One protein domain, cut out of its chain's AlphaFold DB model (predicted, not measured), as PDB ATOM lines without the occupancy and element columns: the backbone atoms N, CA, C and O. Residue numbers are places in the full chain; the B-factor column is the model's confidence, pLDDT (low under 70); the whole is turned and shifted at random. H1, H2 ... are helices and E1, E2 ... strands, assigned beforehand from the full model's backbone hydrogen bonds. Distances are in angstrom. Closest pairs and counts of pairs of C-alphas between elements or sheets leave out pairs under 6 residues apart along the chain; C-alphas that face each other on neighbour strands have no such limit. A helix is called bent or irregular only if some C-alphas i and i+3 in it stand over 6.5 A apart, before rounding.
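This is residues 86 to 234 of the 357 residues of the protein "Uncharacterized protein YtfP-like" of Panicum miliaceum (UniProt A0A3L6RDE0). Two small three-stranded sheets lie partly face to face with their strands crossed; H1 covers the other face of the sheet E2 E1 E6, and H7 packs on E3 of the other sheet. Beyond H1, the short helices H3, H4, H5 and H6 make a loose arc at one end of the longest axis, while the hairpins of E3, E4 and E5 make the other end, and residues 125 to 130, of which 125 to 129 belong to H2, stick out. The printed part has 149 residues, with seven named helices and six named strands in the order E1 H1 E2 H2 H3 H4 H5 H6 E3 E4 E5 E6 H7, and its class is mixed, helices and strands. The sheet E2 E1 E6 is parallel and the sheet E3 E4 E5 antiparallel, each in that order. By its radius of gyration of the C-alphas, 16.7 A, the whole is compact, and it spans 47 by 32 by 32 A.

Find C-alpha 86 at (1.900, -27.341, -6.500); there E1 begins, residues 86 to 89. H1, residues 93 to 105, runs 18.3 A, and E2, residues 110 to 114, runs 13.3 A. H2, residues 121 to 129, is irregular: C-alphas 124 and 127 are 8.7 A apart. Next come H3, residues 141 to 145, H4, residues 152 to 155, H5, residues 159 to 162, and H6, residues 165 to 174, which is 14.6 A long. Look for C-alpha 184 at (12.481, -24.107, -17.798), where E3 begins; it holds residues 184 to 190 and runs 18.5 A. E4, residues 196 to 201, and E5, residues 208 to 213, run 16.4 A and 16.3 A. E6, residues 215 to 218, leads to H7, residues 224 to 232, which ends at C-alpha 232, (6.454, -39.342, -19.866).

Begin at E1, the inner strand between E2 and E6. N 88 and O 112 are within hydrogen-bond range at 2.8 A toward E2, and N 89 and O 217 at 2.9 A toward E6. E1, H1 and E2 form a strand-helix-strand unit, two parallel neighbour strands with a helix between, and its crossover is right-handed. H1 is on this sheet in two layers, a helix on one face, at a height over the sheet of 9.0 A; it lies over E2 and E1, along the strands at 3 degrees to E1 on the local plane. Its closest C-alphas to E2 are those of Ser 99 and Val 111, 6.4 A apart. The strands E3, E4 and E5 form a meander, each the antiparallel neighbour of the one before, in a strongly twisted sheet with two hairpins. Check N 186 and O 199, 2.8 A, and N 198 and O 211, 2.8 A, both within hydrogen-bond range. The two sheets make a sandwich, two sheets face to face, with strands at 45 degrees; the closest C-alphas of E1 and E5 are those of Leu 86 and Ala 213, 5.9 A. H7 is on the sheet E3 E4 E5, only just over E3, with 3 of its 9 C-alphas falling on it, and only grazes the other sheet with residues 226 to 230; its closest C-alphas to E3 are those of Ile 229 and Ser 187, 5.8 A. Farther out, H3 and H4 touch, the C-alphas of Ala 145 and Asn 152 being closest at 4.7 A. H3 and H5 are close but not clearly touching, with Pro 141 and Phe 160 closest at 5.6 A between C-alphas. H6 and H1 are near each other, with 5 pairs of C-alphas within 10 A. H2 and H1 are close but not clearly touching, with the C-alphas of Val 123 and Ala 93 closest at 6.7 A. H1, H3, H6 and H7 have every O i to N i+4 pair within hydrogen-bond range; H2 has 2 of 5, beside 3 of 6 O i to N i+3 pairs, and H4 and H5 are too short for an O i to N i+4 pair.

The two C-alphas farthest apart are those of Glu 140 and Asp 206, at 49.1 A. The printed part has no cut, and the link H2 to H3, with 11 residues, is long. The mean pLDDT of the printed part is 73.8; look for values under 70 in residues 127 to 141, 157 to 184 and 202 to 207.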
ATOM      1  N   LEU A  86       2.377 -27.275  -5.123       83.25
ATOM      2  CA  LEU A  86       1.900 -27.341  -6.500       83.25
ATOM      3  C   LEU A  86       2.930 -26.682  -7.416       83.25
ATOM      4  O   LEU A  86       3.228 -25.493  -7.278       83.25
ATOM      5  N   VAL A  87       3.416 -27.437  -8.399       85.69
ATOM      6  CA  VAL A  87       4.275 -26.897  -9.456       85.69
ATOM      7  C   VAL A  87       3.476 -26.761 -10.748       85.69
ATOM      8  O   VAL A  87       2.907 -27.726 -11.261       85.69
ATOM      9  N   VAL A  88       3.447 -25.545 -11.287       82.31
ATOM     10  CA  VAL A  88       2.766 -25.203 -12.536       82.31
ATOM     11  C   VAL A  88       3.798 -24.986 -13.634       82.31
ATOM     12  O   VAL A  88       4.653 -24.104 -13.540       82.31
ATOM     13  N   VAL A  89       3.717 -25.785 -14.694       86.44
ATOM     14  CA  VAL A  89       4.643 -25.737 -15.828       86.44
ATOM     15  C   VAL A  89       3.996 -24.966 -16.975       86.44
ATOM     16  O   VAL A  89       3.094 -25.465 -17.642       86.44
ATOM     17  N   GLY A  90       4.473 -23.749 -17.218       81.56
ATOM     18  CA  GLY A  90       3.951 -22.800 -18.200       81.56
ATOM     19  C   GLY A  90       3.317 -21.577 -17.537       81.56
ATOM     20  O   GLY A  90       2.316 -21.675 -16.841       81.56
ATOM     21  N   GLY A  91       3.870 -20.397 -17.807       82.94
ATOM     22  CA  GLY A  91       3.401 -19.086 -17.342       82.94
ATOM     23  C   GLY A  91       2.532 -18.356 -18.368       82.94
ATOM     24  O   GLY A  91       2.581 -17.128 -18.467       82.94
ATOM     25  N   GLY A  92       1.782 -19.102 -19.185       83.12
ATOM     26  CA  GLY A  92       0.743 -18.563 -20.067       83.12
ATOM     27  C   GLY A  92      -0.555 -18.253 -19.313       83.12
ATOM     28  O   GLY A  92      -0.608 -18.378 -18.093       83.12
ATOM     29  N   ALA A  93      -1.619 -17.889 -20.041       84.81
ATOM     30  CA  ALA A  93      -2.917 -17.551 -19.442       84.81
ATOM     31  C   ALA A  93      -3.414 -18.630 -18.462       84.81
ATOM     32  O   ALA A  93      -3.700 -18.327 -17.309       84.81
ATOM     33  N   ALA A  94      -3.432 -19.894 -18.901       86.81
ATOM     34  CA  ALA A  94      -3.923 -21.012 -18.097       86.81
ATOM     35  C   ALA A  94      -3.098 -21.241 -16.821       86.81
ATOM     36  O   ALA A  94      -3.667 -21.386 -15.744       86.81
ATOM     37  N   GLY A  95      -1.765 -21.246 -16.927       84.06
ATOM     38  CA  GLY A  95      -0.900 -21.520 -15.782       84.06
ATOM     39  C   GLY A  95      -0.922 -20.406 -14.742       84.06
ATOM     40  O   GLY A  95      -1.055 -20.688 -13.555       84.06
ATOM     41  N   VAL A  96      -0.879 -19.137 -15.167       85.38
ATOM     42  CA  VAL A  96      -0.996 -17.991 -14.246       85.38
ATOM     43  C   VAL A  96      -2.348 -17.999 -13.541       85.38
ATOM     44  O   VAL A  96      -2.396 -17.925 -12.314       85.38
ATOM     45  N   TYR A  97      -3.433 -18.156 -14.304       85.31
ATOM     46  CA  TYR A  97      -4.786 -18.185 -13.762       85.31
ATOM     47  C   TYR A  97      -4.967 -19.314 -12.734       85.31
ATOM     48  O   TYR A  97      -5.380 -19.074 -11.599       85.31
ATOM     49  N   ALA A  98      -4.577 -20.542 -13.091       85.75
ATOM     50  CA  ALA A  98      -4.708 -21.696 -12.208       85.75
ATOM     51  C   ALA A  98      -3.872 -21.561 -10.927       85.75
ATOM     52  O   ALA A  98      -4.327 -21.953  -9.856       85.75
ATOM     53  N   SER A  99      -2.679 -20.970 -11.020       83.44
ATOM     54  CA  SER A  99      -1.788 -20.780  -9.869       83.44
ATOM     55  C   SER A  99      -2.391 -19.852  -8.826       83.44
ATOM     56  O   SER A  99      -2.399 -20.163  -7.635       83.44
ATOM     57  N   ILE A 100      -2.930 -18.720  -9.275       83.69
ATOM     58  CA  ILE A 100      -3.580 -17.770  -8.379       83.69
ATOM     59  C   ILE A 100      -4.845 -18.399  -7.804       83.69
ATOM     60  O   ILE A 100      -5.021 -18.375  -6.592       83.69
ATOM     61  N   ARG A 101      -5.673 -19.054  -8.633       85.38
ATOM     62  CA  ARG A 101      -6.884 -19.731  -8.151       85.38
ATOM     63  C   ARG A 101      -6.572 -20.787  -7.089       85.38
ATOM     64  O   ARG A 101      -7.272 -20.844  -6.081       85.38
ATOM     65  N   ALA A 102      -5.518 -21.580  -7.281       84.19
ATOM     66  CA  ALA A 102      -5.068 -22.563  -6.302       84.19
ATOM     67  C   ALA A 102      -4.674 -21.901  -4.973       84.19
ATOM     68  O   ALA A 102      -5.084 -22.367  -3.913       84.19
ATOM     69  N   LYS A 103      -3.951 -20.775  -5.019       81.25
ATOM     70  CA  LYS A 103      -3.555 -20.025  -3.820       81.25
ATOM     71  C   LYS A 103      -4.738 -19.336  -3.127       81.25
ATOM     72  O   LYS A 103      -4.760 -19.287  -1.902       81.25
ATOM     73  N   THR A 104      -5.730 -18.859  -3.883       81.62
ATOM     74  CA  THR A 104      -6.981 -18.298  -3.340       81.62
ATOM     75  C   THR A 104      -7.788 -19.354  -2.585       81.62
ATOM     76  O   THR A 104      -8.311 -19.071  -1.515       81.62
ATOM     77  N   LEU A 105      -7.894 -20.570  -3.132       83.38
ATOM     78  CA  LEU A 105      -8.658 -21.661  -2.518       83.38
ATOM     79  C   LEU A 105      -7.909 -22.338  -1.363       83.38
ATOM     80  O   LEU A 105      -8.530 -22.768  -0.397       83.38
ATOM     81  N   ALA A 106      -6.582 -22.426  -1.452       85.12
ATOM     82  CA  ALA A 106      -5.729 -23.039  -0.443       85.12
ATOM     83  C   ALA A 106      -4.566 -22.094  -0.080       85.12
ATOM     84  O   ALA A 106      -3.456 -22.243  -0.598       85.12
ATOM     85  N   PRO A 107      -4.771 -21.145   0.855       86.12
ATOM     86  CA  PRO A 107      -3.755 -20.146   1.203       86.12
ATOM     87  C   PRO A 107      -2.430 -20.738   1.701       86.12
ATOM     88  O   PRO A 107      -1.371 -20.146   1.492       86.12
ATOM     89  N   ARG A 108      -2.469 -21.931   2.312       85.69
ATOM     90  CA  ARG A 108      -1.286 -22.665   2.798       85.69
ATOM     91  C   ARG A 108      -0.571 -23.495   1.723       85.69
ATOM     92  O   ARG A 108       0.535 -23.948   1.968       85.69
ATOM     93  N   LEU A 109      -1.151 -23.668   0.531       84.12
ATOM     94  CA  LEU A 109      -0.514 -24.404  -0.566       84.12
ATOM     95  C   LEU A 109       0.672 -23.601  -1.115       84.12
ATOM     96  O   LEU A 109       0.514 -22.442  -1.513       84.12
ATOM     97  N   ASN A 110       1.859 -24.196  -1.165       82.25
ATOM     98  CA  ASN A 110       3.021 -23.572  -1.786       82.25
ATOM     99  C   ASN A 110       2.940 -23.728  -3.314       82.25
ATOM    100  O   ASN A 110       3.037 -24.837  -3.834       82.25
ATOM    101  N   VAL A 111       2.730 -22.630  -4.045       82.06
ATOM    102  CA  VAL A 111       2.536 -22.658  -5.504       82.06
ATOM    103  C   VAL A 111       3.750 -22.061  -6.204       82.06
ATOM    104  O   VAL A 111       4.098 -20.902  -5.981       82.06
ATOM    105  N   VAL A 112       4.368 -22.832  -7.100       82.44
ATOM    106  CA  VAL A 112       5.533 -22.414  -7.890       82.44
ATOM    107  C   VAL A 112       5.202 -22.499  -9.375       82.44
ATOM    108  O   VAL A 112       4.866 -23.568  -9.877       82.44
ATOM    109  N   VAL A 113       5.345 -21.389 -10.100       81.56
ATOM    110  CA  VAL A 113       5.116 -21.335 -11.554       81.56
ATOM    111  C   VAL A 113       6.440 -21.239 -12.296       81.56
ATOM    112  O   VAL A 113       7.272 -20.384 -11.991       81.56
ATOM    113  N   ILE A 114       6.631 -22.101 -13.292       80.12
ATOM    114  CA  ILE A 114       7.864 -22.207 -14.071       80.12
ATOM    115  C   ILE A 114       7.558 -21.901 -15.536       80.12
ATOM    116  O   ILE A 114       6.787 -22.608 -16.177       80.12
ATOM    117  N   GLU A 115       8.178 -20.852 -16.083       80.56
ATOM    118  CA  GLU A 115       8.004 -20.408 -17.471       80.56
ATOM    119  C   GLU A 115       9.350 -20.249 -18.173       80.56
ATOM    120  O   GLU A 115      10.220 -19.490 -17.729       80.56
ATOM    121  N   LYS A 116       9.476 -20.929 -19.318       80.25
ATOM    122  CA  LYS A 116      10.685 -20.955 -20.147       80.25
ATOM    123  C   LYS A 116      11.043 -19.573 -20.704       80.25
ATOM    124  O   LYS A 116      12.222 -19.235 -20.820       80.25
ATOM    125  N   GLY A 117      10.045 -18.812 -21.140       81.56
ATOM    126  CA  GLY A 117      10.171 -17.487 -21.731       81.56
ATOM    127  C   GLY A 117       9.758 -16.368 -20.778       81.56
ATOM    128  O   GLY A 117      10.037 -16.387 -19.582       81.56
ATOM    129  N   ARG A 118       9.101 -15.349 -21.341       79.12
ATOM    130  CA  ARG A 118       8.441 -14.306 -20.552       79.12
ATOM    131  C   ARG A 118       7.015 -14.749 -20.255       79.12
ATOM    132  O   ARG A 118       6.292 -15.145 -21.177       79.12
ATOM    133  N   PHE A 119       6.620 -14.624 -18.992       77.12
ATOM    134  CA  PHE A 119       5.238 -14.815 -18.564       77.12
ATOM    135  C   PHE A 119       4.284 -14.010 -19.440       77.12
ATOM    136  O   PHE A 119       4.601 -12.892 -19.853       77.12
ATOM    137  N   LEU A 120       3.131 -14.609 -19.745       80.69
ATOM    138  CA  LEU A 120       2.051 -13.992 -20.514       80.69
ATOM    139  C   LEU A 120       2.488 -13.421 -21.878       80.69
ATOM    140  O   LEU A 120       1.772 -12.618 -22.466       80.69
ATOM    141  N   SER A 121       3.621 -13.854 -22.440       81.38
ATOM    142  CA  SER A 121       4.153 -13.331 -23.710       81.38
ATOM    143  C   SER A 121       3.167 -13.451 -24.876       81.38
ATOM    144  O   SER A 121       2.978 -12.490 -25.616       81.38
ATOM    145  N   LYS A 122       2.476 -14.592 -25.004       80.56
ATOM    146  CA  LYS A 122       1.400 -14.771 -25.999       80.56
ATOM    147  C   LYS A 122       0.155 -13.940 -25.694       80.56
ATOM    148  O   LYS A 122      -0.511 -13.487 -26.616       80.56
ATOM    149  N   VAL A 123      -0.145 -13.722 -24.415       79.12
ATOM    150  CA  VAL A 123      -1.276 -12.886 -23.992       79.12
ATOM    151  C   VAL A 123      -1.003 -11.430 -24.381       79.12
ATOM    152  O   VAL A 123      -1.863 -10.814 -25.006       79.12
ATOM    153  N   LYS A 124       0.233 -10.947 -24.163       73.75
ATOM    154  CA  LYS A 124       0.733  -9.610 -24.539       73.75
ATOM    155  C   LYS A 124       0.508  -9.235 -25.995       73.75
ATOM    156  O   LYS A 124       0.225  -8.082 -26.291       73.75
ATOM    157  N   VAL A 125       0.643 -10.194 -26.903       74.12
ATOM    158  CA  VAL A 125       0.503  -9.955 -28.348       74.12
ATOM    159  C   VAL A 125      -0.877 -10.346 -28.888       74.12
ATOM    160  O   VAL A 125      -1.160 -10.137 -30.066       74.12
ATOM    161  N   SER A 126      -1.757 -10.903 -28.051       71.94
ATOM    162  CA  SER A 126      -3.092 -11.336 -28.475       71.94
ATOM    163  C   SER A 126      -4.000 -10.144 -28.804       71.94
ATOM    164  O   SER A 126      -3.799  -9.036 -28.302       71.94
ATOM    165  N   GLY A 127      -4.984 -10.349 -29.688       58.97
ATOM    166  CA  GLY A 127      -5.893  -9.281 -30.127       58.97
ATOM    167  C   GLY A 127      -5.183  -8.096 -30.799       58.97
ATOM    168  O   GLY A 127      -5.631  -6.963 -30.656       58.97
ATOM    169  N   GLY A 128      -4.037  -8.327 -31.454       59.44
ATOM    170  CA  GLY A 128      -3.220  -7.250 -32.025       59.44
ATOM    171  C   GLY A 128      -2.571  -6.354 -30.964       59.44
ATOM    172  O   GLY A 128      -2.420  -5.157 -31.185       59.44
ATOM    173  N   GLY A 129      -2.249  -6.910 -29.792       48.34
ATOM    174  CA  GLY A 129      -1.690  -6.177 -28.649       48.34
ATOM    175  C   GLY A 129      -2.732  -5.576 -27.700       48.34
ATOM    176  O   GLY A 129      -2.360  -4.988 -26.689       48.34
ATOM    177  N   ARG A 130      -4.030  -5.737 -28.000       42.25
ATOM    178  CA  ARG A 130      -5.149  -5.241 -27.176       42.25
ATOM    179  C   ARG A 130      -5.649  -6.237 -26.137       42.25
ATOM    180  O   ARG A 130      -6.514  -5.877 -25.353       42.25
ATOM    181  N   TYR A 131      -5.100  -7.452 -26.131       55.22
ATOM    182  CA  TYR A 131      -5.504  -8.552 -25.259       55.22
ATOM    183  C   TYR A 131      -6.940  -9.024 -25.523       55.22
ATOM    184  O   TYR A 131      -7.909  -8.454 -25.033       55.22
ATOM    185  N   ASN A 132      -7.096 -10.121 -26.267       58.56
ATOM    186  CA  ASN A 132      -8.401 -10.776 -26.391       58.56
ATOM    187  C   ASN A 132      -8.576 -11.769 -25.229       58.56
ATOM    188  O   ASN A 132      -8.187 -12.931 -25.343       58.56
ATOM    189  N   VAL A 133      -9.059 -11.265 -24.089       56.34
ATOM    190  CA  VAL A 133      -9.063 -11.980 -22.799       56.34
ATOM    191  C   VAL A 133     -10.152 -13.049 -22.724       56.34
ATOM    192  O   VAL A 133      -9.906 -14.144 -22.225       56.34
ATOM    193  N   THR A 134     -11.353 -12.751 -23.215       64.56
ATOM    194  CA  THR A 134     -12.481 -13.689 -23.251       64.56
ATOM    195  C   THR A 134     -13.509 -13.246 -24.293       64.56
ATOM    196  O   THR A 134     -13.412 -12.149 -24.843       64.56
ATOM    197  N   ASN A 135     -14.498 -14.092 -24.580       60.81
ATOM    198  CA  ASN A 135     -15.585 -13.776 -25.502       60.81
ATOM    199  C   ASN A 135     -16.854 -13.390 -24.723       60.81
ATOM    200  O   ASN A 135     -17.455 -14.236 -24.065       60.81
ATOM    201  N   GLY A 136     -17.268 -12.124 -24.826       50.53
ATOM    202  CA  GLY A 136     -18.464 -11.598 -24.157       50.53
ATOM    203  C   GLY A 136     -19.798 -11.905 -24.852       50.53
ATOM    204  O   GLY A 136     -20.846 -11.640 -24.275       50.53
ATOM    205  N   HIS A 137     -19.792 -12.468 -26.067       52.03
ATOM    206  CA  HIS A 137     -21.019 -12.744 -26.830       52.03
ATOM    207  C   HIS A 137     -21.762 -14.002 -26.368       52.03
ATOM    208  O   HIS A 137     -22.925 -14.195 -26.717       52.03
ATOM    209  N   HIS A 138     -21.107 -14.872 -25.599       54.56
ATOM    210  CA  HIS A 138     -21.711 -16.097 -25.090       54.56
ATOM    211  C   HIS A 138     -21.680 -16.087 -23.566       54.56
ATOM    212  O   HIS A 138     -20.701 -16.502 -22.951       54.56
ATOM    213  N   LEU A 139     -22.776 -15.608 -22.976       54.00
ATOM    214  CA  LEU A 139     -23.012 -15.686 -21.533       54.00
ATOM    215  C   LEU A 139     -23.201 -17.141 -21.083       54.00
ATOM    216  O   LEU A 139     -22.789 -17.504 -19.987       54.00
ATOM    217  N   GLU A 140     -23.742 -17.977 -21.975       61.56
ATOM    218  CA  GLU A 140     -24.008 -19.384 -21.707       61.56
ATOM    219  C   GLU A 140     -22.842 -20.302 -22.133       61.56
ATOM    220  O   GLU A 140     -22.422 -20.273 -23.303       61.56
ATOM    221  N   PRO A 141     -22.379 -21.203 -21.243       63.69
ATOM    222  CA  PRO A 141     -21.331 -22.197 -21.497       63.69
ATOM    223  C   PRO A 141     -21.467 -22.964 -22.816       63.69
ATOM    224  O   PRO A 141     -20.503 -23.167 -23.561       63.69
ATOM    225  N   MET A 142     -22.699 -23.375 -23.125       70.56
ATOM    226  CA  MET A 142     -22.995 -24.184 -24.304       70.56
ATOM    227  C   MET A 142     -22.819 -23.399 -25.606       70.56
ATOM    228  O   MET A 142     -22.451 -23.988 -26.623       70.56
ATOM    229  N   GLY A 143     -23.071 -22.086 -25.590       72.25
ATOM    230  CA  GLY A 143     -22.850 -21.210 -26.741       72.25
ATOM    231  C   GLY A 143     -21.364 -21.080 -27.058       72.25
ATOM    232  O   GLY A 143     -20.960 -21.194 -28.214       72.25
ATOM    233  N   LEU A 144     -20.534 -20.950 -26.022       73.44
ATOM    234  CA  LEU A 144     -19.089 -20.834 -26.174       73.44
ATOM    235  C   LEU A 144     -18.455 -22.141 -26.672       73.44
ATOM    236  O   LEU A 144     -17.681 -22.107 -27.629       73.44
ATOM    237  N   ALA A 145     -18.837 -23.293 -26.104       79.44
ATOM    238  CA  ALA A 145     -18.307 -24.609 -26.482       79.44
ATOM    239  C   ALA A 145     -18.481 -24.935 -27.980       79.44
ATOM    240  O   ALA A 145     -17.613 -25.566 -28.588       79.44
ATOM    241  N   ARG A 146     -19.552 -24.438 -28.619       82.94
ATOM    242  CA  ARG A 146     -19.812 -24.615 -30.063       82.94
ATOM    243  C   ARG A 146     -18.738 -24.010 -30.966       82.94
ATOM    244  O   ARG A 146     -18.602 -24.451 -32.102       82.94
ATOM    245  N   ASN A 147     -17.950 -23.060 -30.467       81.31
ATOM    246  CA  ASN A 147     -16.862 -22.438 -31.219       81.31
ATOM    247  C   ASN A 147     -15.554 -23.257 -31.196       81.31
ATOM    248  O   ASN A 147     -14.580 -22.866 -31.840       81.31
ATOM    249  N   TYR A 148     -15.520 -24.393 -30.486       84.50
ATOM    250  CA  TYR A 148     -14.340 -25.250 -30.340       84.50
ATOM    251  C   TYR A 148     -14.523 -26.573 -31.098       84.50
ATOM    252  O   TYR A 148     -14.963 -27.556 -30.503       84.50
ATOM    253  N   PRO A 149     -14.137 -26.673 -32.384       84.56
ATOM    254  CA  PRO A 149     -14.397 -27.862 -33.210       84.56
ATOM    255  C   PRO A 149     -13.873 -29.183 -32.621       84.56
ATOM    256  O   PRO A 149     -14.451 -30.233 -32.869       84.56
ATOM    257  N   ARG A 150     -12.800 -29.141 -31.819       87.25
ATOM    258  CA  ARG A 150     -12.163 -30.317 -31.185       87.25
ATOM    259  C   ARG A 150     -12.110 -30.233 -29.655       87.25
ATOM    260  O   ARG A 150     -11.257 -30.853 -29.039       87.25
ATOM    261  N   GLY A 151     -12.970 -29.403 -29.068       80.44
ATOM    262  CA  GLY A 151     -13.123 -29.284 -27.612       80.44
ATOM    263  C   GLY A 151     -14.577 -29.141 -27.172       80.44
ATOM    264  O   GLY A 151     -14.849 -28.947 -25.997       80.44
ATOM    265  N   ASN A 152     -15.529 -29.184 -28.109       82.88
ATOM    266  CA  ASN A 152     -16.930 -28.893 -27.838       82.88
ATOM    267  C   ASN A 152     -17.530 -29.859 -26.804       82.88
ATOM    268  O   ASN A 152     -18.257 -29.436 -25.914       82.88
ATOM    269  N   LYS A 153     -17.236 -31.162 -26.889       81.88
ATOM    270  CA  LYS A 153     -17.784 -32.149 -25.944       81.88
ATOM    271  C   LYS A 153     -17.199 -31.956 -24.546       81.88
ATOM    272  O   LYS A 153     -17.946 -31.940 -23.577       81.88
ATOM    273  N   GLU A 154     -15.893 -31.759 -24.467       80.06
ATOM    274  CA  GLU A 154     -15.128 -31.591 -23.234       80.06
ATOM    275  C   GLU A 154     -15.515 -30.287 -22.523       80.06
ATOM    276  O   GLU A 154     -15.697 -30.262 -21.307       80.06
ATOM    277  N   LEU A 155     -15.725 -29.217 -23.293       74.69
ATOM    278  CA  LEU A 155     -16.104 -27.897 -22.789       74.69
ATOM    279  C   LEU A 155     -17.598 -27.764 -22.460       74.69
ATOM    280  O   LEU A 155     -17.979 -26.787 -21.831       74.69
ATOM    281  N   ARG A 156     -18.456 -28.721 -22.833       72.69
ATOM    282  CA  ARG A 156     -19.868 -28.746 -22.391       72.69
ATOM    283  C   ARG A 156     -20.038 -29.184 -20.932       72.69
ATOM    284  O   ARG A 156     -21.135 -29.052 -20.401       72.69
ATOM    285  N   GLY A 157     -18.995 -29.745 -20.317       66.94
ATOM    286  CA  GLY A 157     -19.022 -30.257 -18.947       66.94
ATOM    287  C   GLY A 157     -18.789 -29.193 -17.869       66.94
ATOM    288  O   GLY A 157     -18.942 -27.992 -18.084       66.94
ATOM    289  N   SER A 158     -18.365 -29.647 -16.689       56.94
ATOM    290  CA  SER A 158     -18.200 -28.840 -15.468       56.94
ATOM    291  C   SER A 158     -17.221 -27.663 -15.573       56.94
ATOM    292  O   SER A 158     -17.237 -26.794 -14.702       56.94
ATOM    293  N   PHE A 159     -16.407 -27.586 -16.633       58.91
ATOM    294  CA  PHE A 159     -15.419 -26.523 -16.841       58.91
ATOM    295  C   PHE A 159     -16.027 -25.120 -16.742       58.91
ATOM    296  O   PHE A 159     -15.490 -24.265 -16.043       58.91
ATOM    297  N   PHE A 160     -17.176 -24.898 -17.380       61.69
ATOM    298  CA  PHE A 160     -17.851 -23.603 -17.336       61.69
ATOM    299  C   PHE A 160     -18.856 -23.459 -16.188       61.69
ATOM    300  O   PHE A 160     -19.246 -22.338 -15.881       61.69
ATOM    301  N   ALA A 161     -19.259 -24.558 -15.544       62.34
ATOM    302  CA  ALA A 161     -20.069 -24.495 -14.326       62.34
ATOM    303  C   ALA A 161     -19.230 -24.059 -13.108       62.34
ATOM    304  O   ALA A 161     -19.761 -23.470 -12.174       62.34
ATOM    305  N   ALA A 162     -17.923 -24.346 -13.122       64.81
ATOM    306  CA  ALA A 162     -17.001 -23.979 -12.052       64.81
ATOM    307  C   ALA A 162     -16.370 -22.584 -12.227       64.81
ATOM    308  O   ALA A 162     -16.087 -21.923 -11.227       64.81
ATOM    309  N   HIS A 163     -16.090 -22.158 -13.469       67.38
ATOM    310  CA  HIS A 163     -15.539 -20.830 -13.763       67.38
ATOM    311  C   HIS A 163     -15.778 -20.420 -15.229       67.38
ATOM    312  O   HIS A 163     -15.105 -20.904 -16.143       67.38
ATOM    313  N   GLY A 164     -16.740 -19.527 -15.461       67.69
ATOM    314  CA  GLY A 164     -17.138 -19.053 -16.787       67.69
ATOM    315  C   GLY A 164     -16.498 -17.721 -17.209       67.69
ATOM    316  O   GLY A 164     -15.732 -17.116 -16.456       67.69
ATOM    317  N   PRO A 165     -16.840 -17.203 -18.407       63.78
ATOM    318  CA  PRO A 165     -16.346 -15.914 -18.906       63.78
ATOM    319  C   PRO A 165     -16.574 -14.735 -17.947       63.78
ATOM    320  O   PRO A 165     -15.715 -13.862 -17.832       63.78
ATOM    321  N   GLN A 166     -17.708 -14.721 -17.240       65.00
ATOM    322  CA  GLN A 166     -18.043 -13.688 -16.253       65.00
ATOM    323  C   GLN A 166     -17.125 -13.736 -15.032       65.00
ATOM    324  O   GLN A 166     -16.625 -12.702 -14.587       65.00
ATOM    325  N   ASP A 167     -16.844 -14.936 -14.533       69.94
ATOM    326  CA  ASP A 167     -15.931 -15.118 -13.411       69.94
ATOM    327  C   ASP A 167     -14.508 -14.714 -13.801       69.94
ATOM    328  O   ASP A 167     -13.810 -14.093 -13.003       69.94
ATOM    329  N   THR A 168     -14.104 -14.979 -15.049       67.62
ATOM    330  CA  THR A 168     -12.811 -14.533 -15.585       67.62
ATOM    331  C   THR A 168     -12.717 -13.005 -15.609       67.62
ATOM    332  O   THR A 168     -11.711 -12.454 -15.170       67.62
ATOM    333  N   MET A 169     -13.762 -12.301 -16.064       58.38
ATOM    334  CA  MET A 169     -13.788 -10.828 -16.080       58.38
ATOM    335  C   MET A 169     -13.727 -10.221 -14.669       58.38
ATOM    336  O   MET A 169     -12.954  -9.288 -14.437       58.38
ATOM    337  N   ARG A 170     -14.487 -10.775 -13.714       64.12
ATOM    338  CA  ARG A 170     -14.452 -10.351 -12.301       64.12
ATOM    339  C   ARG A 170     -13.071 -10.579 -11.695       64.12
ATOM    340  O   ARG A 170     -12.467  -9.665 -11.149       64.12
ATOM    341  N   TRP A 171     -12.518 -11.766 -11.916       68.75
ATOM    342  CA  TRP A 171     -11.227 -12.164 -11.375       68.75
ATOM    343  C   TRP A 171     -10.077 -11.235 -11.793       68.75
ATOM    344  O   TRP A 171      -9.259 -10.874 -10.947       68.75
ATOM    345  N   PHE A 172     -10.023 -10.802 -13.062       60.44
ATOM    346  CA  PHE A 172      -8.995  -9.857 -13.523       60.44
ATOM    347  C   PHE A 172      -9.136  -8.468 -12.890       60.44
ATOM    348  O   PHE A 172      -8.122  -7.828 -12.616       60.44
ATOM    349  N   THR A 173     -10.370  -8.019 -12.651       54.75
ATOM    350  CA  THR A 173     -10.655  -6.715 -12.028       54.75
ATOM    351  C   THR A 173     -10.165  -6.677 -10.579       54.75
ATOM    352  O   THR A 173      -9.615  -5.671 -10.139       54.75
ATOM    353  N   ASP A 174     -10.273  -7.801  -9.870       61.34
ATOM    354  CA  ASP A 174     -10.014  -7.873  -8.430       61.34
ATOM    355  C   ASP A 174      -8.521  -7.998  -8.044       61.34
ATOM    356  O   ASP A 174      -8.186  -7.829  -6.873       61.34
ATOM    357  N   HIS A 175      -7.603  -8.310  -8.978       59.12
ATOM    358  CA  HIS A 175      -6.292  -8.890  -8.606       59.12
ATOM    359  C   HIS A 175      -4.999  -8.152  -9.022       59.12
ATOM    360  O   HIS A 175      -3.932  -8.696  -8.755       59.12
ATOM    361  N   GLY A 176      -5.024  -6.953  -9.627       51.50
ATOM    362  CA  GLY A 176      -3.861  -6.025  -9.729       51.50
ATOM    363  C   GLY A 176      -2.435  -6.634  -9.827       51.50
ATOM    364  O   GLY A 176      -1.575  -6.319  -9.010       51.50
ATOM    365  N   VAL A 177      -2.196  -7.541 -10.783       41.19
ATOM    366  CA  VAL A 177      -1.203  -8.641 -10.683       41.19
ATOM    367  C   VAL A 177       0.282  -8.258 -10.903       41.19
ATOM    368  O   VAL A 177       0.617  -7.591 -11.882       41.19
ATOM    369  N   GLU A 178       1.193  -8.835 -10.095       34.53
ATOM    370  CA  GLU A 178       2.669  -8.860 -10.265       34.53
ATOM    371  C   GLU A 178       3.209 -10.290 -10.575       34.53
ATOM    372  O   GLU A 178       2.660 -11.281 -10.095       34.53
ATOM    373  N   LEU A 179       4.283 -10.431 -11.382       40.00
ATOM    374  CA  LEU A 179       4.775 -11.709 -11.961       40.00
ATOM    375  C   LEU A 179       6.310 -11.903 -11.864       40.00
ATOM    376  O   LEU A 179       7.064 -10.940 -11.985       40.00
ATOM    377  N   LYS A 180       6.797 -13.160 -11.764       40.81
ATOM    378  CA  LYS A 180       8.240 -13.538 -11.719       40.81
ATOM    379  C   LYS A 180       8.615 -14.573 -12.795       40.81
ATOM    380  O   LYS A 180       7.889 -15.541 -12.939       40.81
ATOM    381  N   ALA A 181       9.743 -14.417 -13.511       41.09
ATOM    382  CA  ALA A 181      10.120 -15.204 -14.710       41.09
ATOM    383  C   ALA A 181      11.531 -15.854 -14.664       41.09
ATOM    384  O   ALA A 181      12.353 -15.455 -13.843       41.09
ATOM    385  N   GLY A 182      11.834 -16.800 -15.583       52.78
ATOM    386  CA  GLY A 182      13.221 -17.173 -15.952       52.78
ATOM    387  C   GLY A 182      13.709 -18.622 -15.727       52.78
ATOM    388  O   GLY A 182      14.906 -18.806 -15.515       52.78
ATOM    389  N   LYS A 183      12.853 -19.658 -15.760       63.28
ATOM    390  CA  LYS A 183      13.252 -21.069 -15.512       63.28
ATOM    391  C   LYS A 183      12.497 -22.049 -16.425       63.28
ATOM    392  O   LYS A 183      11.320 -21.831 -16.673       63.28
ATOM    393  N   ALA A 184      13.122 -23.127 -16.907       68.94
ATOM    394  CA  ALA A 184      12.481 -24.107 -17.798       68.94
ATOM    395  C   ALA A 184      12.443 -25.514 -17.180       68.94
ATOM    396  O   ALA A 184      13.417 -25.933 -16.571       68.94
ATOM    397  N   VAL A 185      11.347 -26.256 -17.355       75.25
ATOM    398  CA  VAL A 185      11.244 -27.665 -16.920       75.25
ATOM    399  C   VAL A 185      11.609 -28.583 -18.079       75.25
ATOM    400  O   VAL A 185      10.980 -28.477 -19.129       75.25
ATOM    401  N   SER A 186      12.584 -29.478 -17.900       80.81
ATOM    402  CA  SER A 186      13.037 -30.406 -18.943       80.81
ATOM    403  C   SER A 186      12.408 -31.796 -18.884       80.81
ATOM    404  O   SER A 186      12.186 -32.385 -19.942       80.81
ATOM    405  N   SER A 187      12.036 -32.287 -17.701       83.12
ATOM    406  CA  SER A 187      11.314 -33.557 -17.533       83.12
ATOM    407  C   SER A 187      10.513 -33.595 -16.230       83.12
ATOM    408  O   SER A 187      10.810 -32.842 -15.297       83.12
ATOM    409  N   ALA A 188       9.530 -34.495 -16.151       86.00
ATOM    410  CA  ALA A 188       8.815 -34.815 -14.915       86.00
ATOM    411  C   ALA A 188       8.660 -36.336 -14.757       86.00
ATOM    412  O   ALA A 188       8.423 -37.038 -15.738       86.00
ATOM    413  N   SER A 189       8.782 -36.836 -13.529       86.88
ATOM    414  CA  SER A 189       8.635 -38.259 -13.190       86.88
ATOM    415  C   SER A 189       7.891 -38.448 -11.869       86.88
ATOM    416  O   SER A 189       7.885 -37.549 -11.028       86.88
ATOM    417  N   VAL A 190       7.303 -39.626 -11.664       85.81
ATOM    418  CA  VAL A 190       6.634 -40.006 -10.409       85.81
ATOM    419  C   VAL A 190       7.584 -40.861  -9.564       85.81
ATOM    420  O   VAL A 190       8.244 -41.760 -10.081       85.81
ATOM    421  N   THR A 191       7.689 -40.560  -8.274       85.25
ATOM    422  CA  THR A 191       8.503 -41.310  -7.299       85.25
ATOM    423  C   THR A 191       7.751 -42.523  -6.750       85.25
ATOM    424  O   THR A 191       6.530 -42.609  -6.861       85.25
ATOM    425  N   GLN A 192       8.463 -43.435  -6.075       74.38
ATOM    426  CA  GLN A 192       7.877 -44.629  -5.441       74.38
ATOM    427  C   GLN A 192       6.797 -44.307  -4.386       74.38
ATOM    428  O   GLN A 192       5.961 -45.156  -4.094       74.38
ATOM    429  N   HIS A 193       6.770 -43.075  -3.863       75.94
ATOM    430  CA  HIS A 193       5.780 -42.594  -2.891       75.94
ATOM    431  C   HIS A 193       4.677 -41.717  -3.515       75.94
ATOM    432  O   HIS A 193       3.987 -40.993  -2.803       75.94
ATOM    433  N   GLY A 194       4.531 -41.707  -4.845       77.50
ATOM    434  CA  GLY A 194       3.476 -40.954  -5.538       77.50
ATOM    435  C   GLY A 194       3.704 -39.439  -5.651       77.50
ATOM    436  O   GLY A 194       2.866 -38.747  -6.220       77.50
ATOM    437  N   LYS A 195       4.835 -38.906  -5.160       84.50
ATOM    438  CA  LYS A 195       5.237 -37.500  -5.370       84.50
ATOM    439  C   LYS A 195       5.856 -37.313  -6.756       84.50
ATOM    440  O   LYS A 195       6.522 -38.218  -7.260       84.50
ATOM    441  N   PHE A 196       5.695 -36.134  -7.345       86.69
ATOM    442  CA  PHE A 196       6.321 -35.760  -8.613       86.69
ATOM    443  C   PHE A 196       7.708 -35.154  -8.390       86.69
ATOM    444  O   PHE A 196       7.904 -34.368  -7.469       86.69
ATOM    445  N   VAL A 197       8.651 -35.463  -9.277       89.31
ATOM    446  CA  VAL A 197       9.968 -34.821  -9.358       89.31
ATOM    447  C   VAL A 197      10.088 -34.142 -10.714       89.31
ATOM    448  O   VAL A 197       9.940 -34.792 -11.749       89.31
ATOM    449  N   LEU A 198      10.366 -32.840 -10.717       86.38
ATOM    450  CA  LEU A 198      10.586 -32.050 -11.924       86.38
ATOM    451  C   LEU A 198      12.059 -31.673 -12.037       86.38
ATOM    452  O   LEU A 198      12.625 -31.098 -11.106       86.38
ATOM    453  N   LYS A 199      12.654 -31.942 -13.199       87.25
ATOM    454  CA  LYS A 199      13.991 -31.462 -13.554       87.25
ATOM    455  C   LYS A 199      13.869 -30.064 -14.157       87.25
ATOM    456  O   LYS A 199      13.146 -29.872 -15.137       87.25
ATOM    457  N   VAL A 200      14.555 -29.088 -13.572       80.50
ATOM    458  CA  VAL A 200      14.484 -27.672 -13.949       80.50
ATOM    459  C   VAL A 200      15.861 -27.175 -14.362       80.50
ATOM    460  O   VAL A 200      16.838 -27.334 -13.642       80.50
ATOM    461  N   GLU A 201      15.926 -26.526 -15.517       77.69
ATOM    462  CA  GLU A 201      17.142 -25.978 -16.109       77.69
ATOM    463  C   GLU A 201      17.032 -24.450 -16.198       77.69
ATOM    464  O   GLU A 201      15.992 -23.882 -16.569       77.69
ATOM    465  N   LYS A 202      18.114 -23.752 -15.836       65.62
ATOM    466  CA  LYS A 202      18.219 -22.295 -15.987       65.62
ATOM    467  C   LYS A 202      18.836 -21.958 -17.340       65.62
ATOM    468  O   LYS A 202      19.856 -22.500 -17.726       65.62
ATOM    469  N   ARG A 203      18.248 -20.991 -18.050       54.22
ATOM    470  CA  ARG A 203      18.741 -20.558 -19.372       54.22
ATOM    471  C   ARG A 203      20.113 -19.872 -19.351       54.22
ATOM    472  O   ARG A 203      20.707 -19.725 -20.409       54.22
ATOM    473  N   THR A 204      20.569 -19.404 -18.191       48.34
ATOM    474  CA  THR A 204      21.774 -18.570 -18.044       48.34
ATOM    475  C   THR A 204      22.921 -19.258 -17.299       48.34
ATOM    476  O   THR A 204      23.944 -18.621 -17.073       48.34
ATOM    477  N   ALA A 205      22.768 -20.524 -16.895       53.88
ATOM    478  CA  ALA A 205      23.805 -21.311 -16.227       53.88
ATOM    479  C   ALA A 205      23.527 -22.809 -16.424       53.88
ATOM    480  O   ALA A 205      22.361 -23.196 -16.354       53.88
ATOM    481  N   ASP A 206      24.570 -23.636 -16.575       58.59
ATOM    482  CA  ASP A 206      24.497 -25.113 -16.621       58.59
ATOM    483  C   ASP A 206      24.150 -25.715 -15.243       58.59
ATOM    484  O   ASP A 206      24.823 -26.595 -14.709       58.59
ATOM    485  N   LEU A 207      23.101 -25.187 -14.616       62.50
ATOM    486  CA  LEU A 207      22.592 -25.604 -13.323       62.50
ATOM    487  C   LEU A 207      21.292 -26.380 -13.534       62.50
ATOM    488  O   LEU A 207      20.314 -25.845 -14.069       62.50
ATOM    489  N   VAL A 208      21.295 -27.629 -13.073       72.44
ATOM    490  CA  VAL A 208      20.126 -28.506 -13.026       72.44
ATOM    491  C   VAL A 208      19.622 -28.554 -11.587       72.44
ATOM    492  O   VAL A 208      20.329 -29.025 -10.700       72.44
ATOM    493  N   ASP A 209      18.394 -28.092 -11.374       76.94
ATOM    494  CA  ASP A 209      17.678 -28.193 -10.103       76.94
ATOM    495  C   ASP A 209      16.618 -29.307 -10.184       76.94
ATOM    496  O   ASP A 209      16.042 -29.561 -11.246       76.94
ATOM    497  N   TYR A 210      16.310 -29.936  -9.049       80.69
ATOM    498  CA  TYR A 210      15.215 -30.902  -8.919       80.69
ATOM    499  C   TYR A 210      14.182 -30.385  -7.919       80.69
ATOM    500  O   TYR A 210      14.532 -29.972  -6.815       80.69
ATOM    501  N   ILE A 211      12.906 -30.404  -8.305       78.69
ATOM    502  CA  ILE A 211      11.794 -29.952  -7.462       78.69
ATOM    503  C   ILE A 211      10.873 -31.133  -7.172       78.69
ATOM    504  O   ILE A 211      10.346 -31.736  -8.104       78.69
ATOM    505  N   ASN A 212      10.658 -31.428  -5.889       84.69
ATOM    506  CA  ASN A 212       9.635 -32.369  -5.434       84.69
ATOM    507  C   ASN A 212       8.288 -31.645  -5.307       84.69
ATOM    508  O   ASN A 212       8.248 -30.535  -4.779       84.69
ATOM    509  N   ALA A 213       7.200 -32.261  -5.768       80.31
ATOM    510  CA  ALA A 213       5.857 -31.691  -5.715       80.31
ATOM    511  C   ALA A 213       4.796 -32.754  -5.413       80.31
ATOM    512  O   ALA A 213       4.905 -33.900  -5.850       80.31
ATOM    513  N   ASN A 214       3.733 -32.363  -4.711       85.00
ATOM    514  CA  ASN A 214       2.567 -33.227  -4.515       85.00
ATOM    515  C   ASN A 214       1.674 -33.232  -5.764       85.00
ATOM    516  O   ASN A 214       1.102 -34.259  -6.109       85.00
ATOM    517  N   TYR A 215       1.602 -32.098  -6.466       82.69
ATOM    518  CA  TYR A 215       0.786 -31.932  -7.666       82.69
ATOM    519  C   TYR A 215       1.572 -31.248  -8.784       82.69
ATOM    520  O   TYR A 215       2.365 -30.331  -8.537       82.69
ATOM    521  N   VAL A 216       1.295 -31.649 -10.026       80.06
ATOM    522  CA  VAL A 216       1.825 -31.004 -11.234       80.06
ATOM    523  C   VAL A 216       0.680 -30.587 -12.142       80.06
ATOM    524  O   VAL A 216      -0.148 -31.406 -12.532       80.06
ATOM    525  N   LEU A 217       0.670 -29.310 -12.520       78.50
ATOM    526  CA  LEU A 217      -0.217 -28.776 -13.547       78.50
ATOM    527  C   LEU A 217       0.596 -28.424 -14.795       78.50
ATOM    528  O   LEU A 217       1.458 -27.546 -14.757       78.50
ATOM    529  N   VAL A 218       0.295 -29.072 -15.920       79.00
ATOM    530  CA  VAL A 218       0.950 -28.803 -17.208       79.00
ATOM    531  C   VAL A 218       0.106 -27.813 -18.016       79.00
ATOM    532  O   VAL A 218      -0.970 -28.144 -18.500       79.00
ATOM    533  N   ALA A 219       0.602 -26.586 -18.180       79.19
ATOM    534  CA  ALA A 219      -0.070 -25.468 -18.849       79.19
ATOM    535  C   ALA A 219       0.843 -24.781 -19.889       79.19
ATOM    536  O   ALA A 219       0.868 -23.559 -20.043       79.19
ATOM    537  N   THR A 220       1.612 -25.577 -20.632       77.06
ATOM    538  CA  THR A 220       2.711 -25.129 -21.509       77.06
ATOM    539  C   THR A 220       2.283 -24.617 -22.890       77.06
ATOM    540  O   THR A 220       3.132 -24.323 -23.737       77.06
ATOM    541  N   GLY A 221       0.980 -24.546 -23.170       79.81
ATOM    542  CA  GLY A 221       0.459 -24.194 -24.493       79.81
ATOM    543  C   GLY A 221       0.991 -25.121 -25.597       79.81
ATOM    544  O   GLY A 221       0.999 -26.335 -25.442       79.81
ATOM    545  N   SER A 222       1.465 -24.546 -26.707       76.12
ATOM    546  CA  SER A 222       1.965 -25.279 -27.886       76.12
ATOM    547  C   SER A 222       3.432 -25.739 -27.784       76.12
ATOM    548  O   SER A 222       4.092 -25.910 -28.806       76.12
ATOM    549  N   SER A 223       3.999 -25.816 -26.578       80.94
ATOM    550  CA  SER A 223       5.395 -26.224 -26.387       80.94
ATOM    551  C   SER A 223       5.548 -27.736 -26.546       80.94
ATOM    552  O   SER A 223       4.933 -28.488 -25.791       80.94
ATOM    553  N   GLN A 224       6.441 -28.176 -27.442       83.69
ATOM    554  CA  GLN A 224       6.744 -29.600 -27.648       83.69
ATOM    555  C   GLN A 224       7.205 -30.293 -26.358       83.69
ATOM    556  O   GLN A 224       6.862 -31.442 -26.107       83.69
ATOM    557  N   GLN A 225       7.926 -29.563 -25.506       80.06
ATOM    558  CA  GLN A 225       8.387 -30.049 -24.207       80.06
ATOM    559  C   GLN A 225       7.224 -30.437 -23.284       80.06
ATOM    560  O   GLN A 225       7.329 -31.410 -22.547       80.06
ATOM    561  N   GLY A 226       6.095 -29.727 -23.362       82.31
ATOM    562  CA  GLY A 226       4.889 -30.091 -22.622       82.31
ATOM    563  C   GLY A 226       4.283 -31.410 -23.084       82.31
ATOM    564  O   GLY A 226       3.843 -32.201 -22.257       82.31
ATOM    565  N   TYR A 227       4.314 -31.680 -24.393       85.50
ATOM    566  CA  TYR A 227       3.869 -32.962 -24.944       85.50
ATOM    567  C   TYR A 227       4.784 -34.103 -24.506       85.50
ATOM    568  O   TYR A 227       4.289 -35.153 -24.112       85.50
ATOM    569  N   SER A 228       6.102 -33.879 -24.501       86.62
ATOM    570  CA  SER A 228       7.066 -34.850 -23.975       86.62
ATOM    571  C   SER A 228       6.819 -35.150 -22.496       86.62
ATOM    572  O   SER A 228       6.811 -36.314 -22.115       86.62
ATOM    573  N   ILE A 229       6.560 -34.123 -21.676       84.25
ATOM    574  CA  ILE A 229       6.221 -34.288 -20.254       84.25
ATOM    575  C   ILE A 229       4.927 -35.097 -20.097       84.25
ATOM    576  O   ILE A 229       4.895 -36.051 -19.330       84.25
ATOM    577  N   ALA A 230       3.871 -34.765 -20.842       86.12
ATOM    578  CA  ALA A 230       2.610 -35.504 -20.778       86.12
ATOM    579  C   ALA A 230       2.777 -36.977 -21.199       86.12
ATOM    580  O   ALA A 230       2.238 -37.863 -20.538       86.12
ATOM    581  N   ALA A 231       3.571 -37.253 -22.239       89.31
ATOM    582  CA  ALA A 231       3.885 -38.615 -22.669       89.31
ATOM    583  C   ALA A 231       4.703 -39.394 -21.624       89.31
ATOM    584  O   ALA A 231       4.408 -40.557 -21.363       89.31
ATOM    585  N   GLN A 232       5.685 -38.753 -20.977       87.31
ATOM    586  CA  GLN A 232       6.454 -39.342 -19.866       87.31
ATOM    587  C   GLN A 232       5.569 -39.704 -18.665       87.31
ATOM    588  O   GLN A 232       5.861 -40.662 -17.958       87.31
ATOM    589  N   LEU A 233       4.470 -38.971 -18.463       86.88
ATOM    590  CA  LEU A 233       3.455 -39.254 -17.445       86.88
ATOM    591  C   LEU A 233       2.411 -40.298 -17.893       86.88
ATOM    592  O   LEU A 233       1.438 -40.530 -17.183       86.88
ATOM    593  N   GLY A 234       2.599 -40.933 -19.054       88.12
ATOM    594  CA  GLY A 234       1.748 -42.018 -19.548       88.12
ATOM    595  C   GLY A 234       0.547 -41.578 -20.391       88.12
ATOM    596  O   GLY A 234      -0.289 -42.414 -20.731       88.12
TER     597      GLY A 234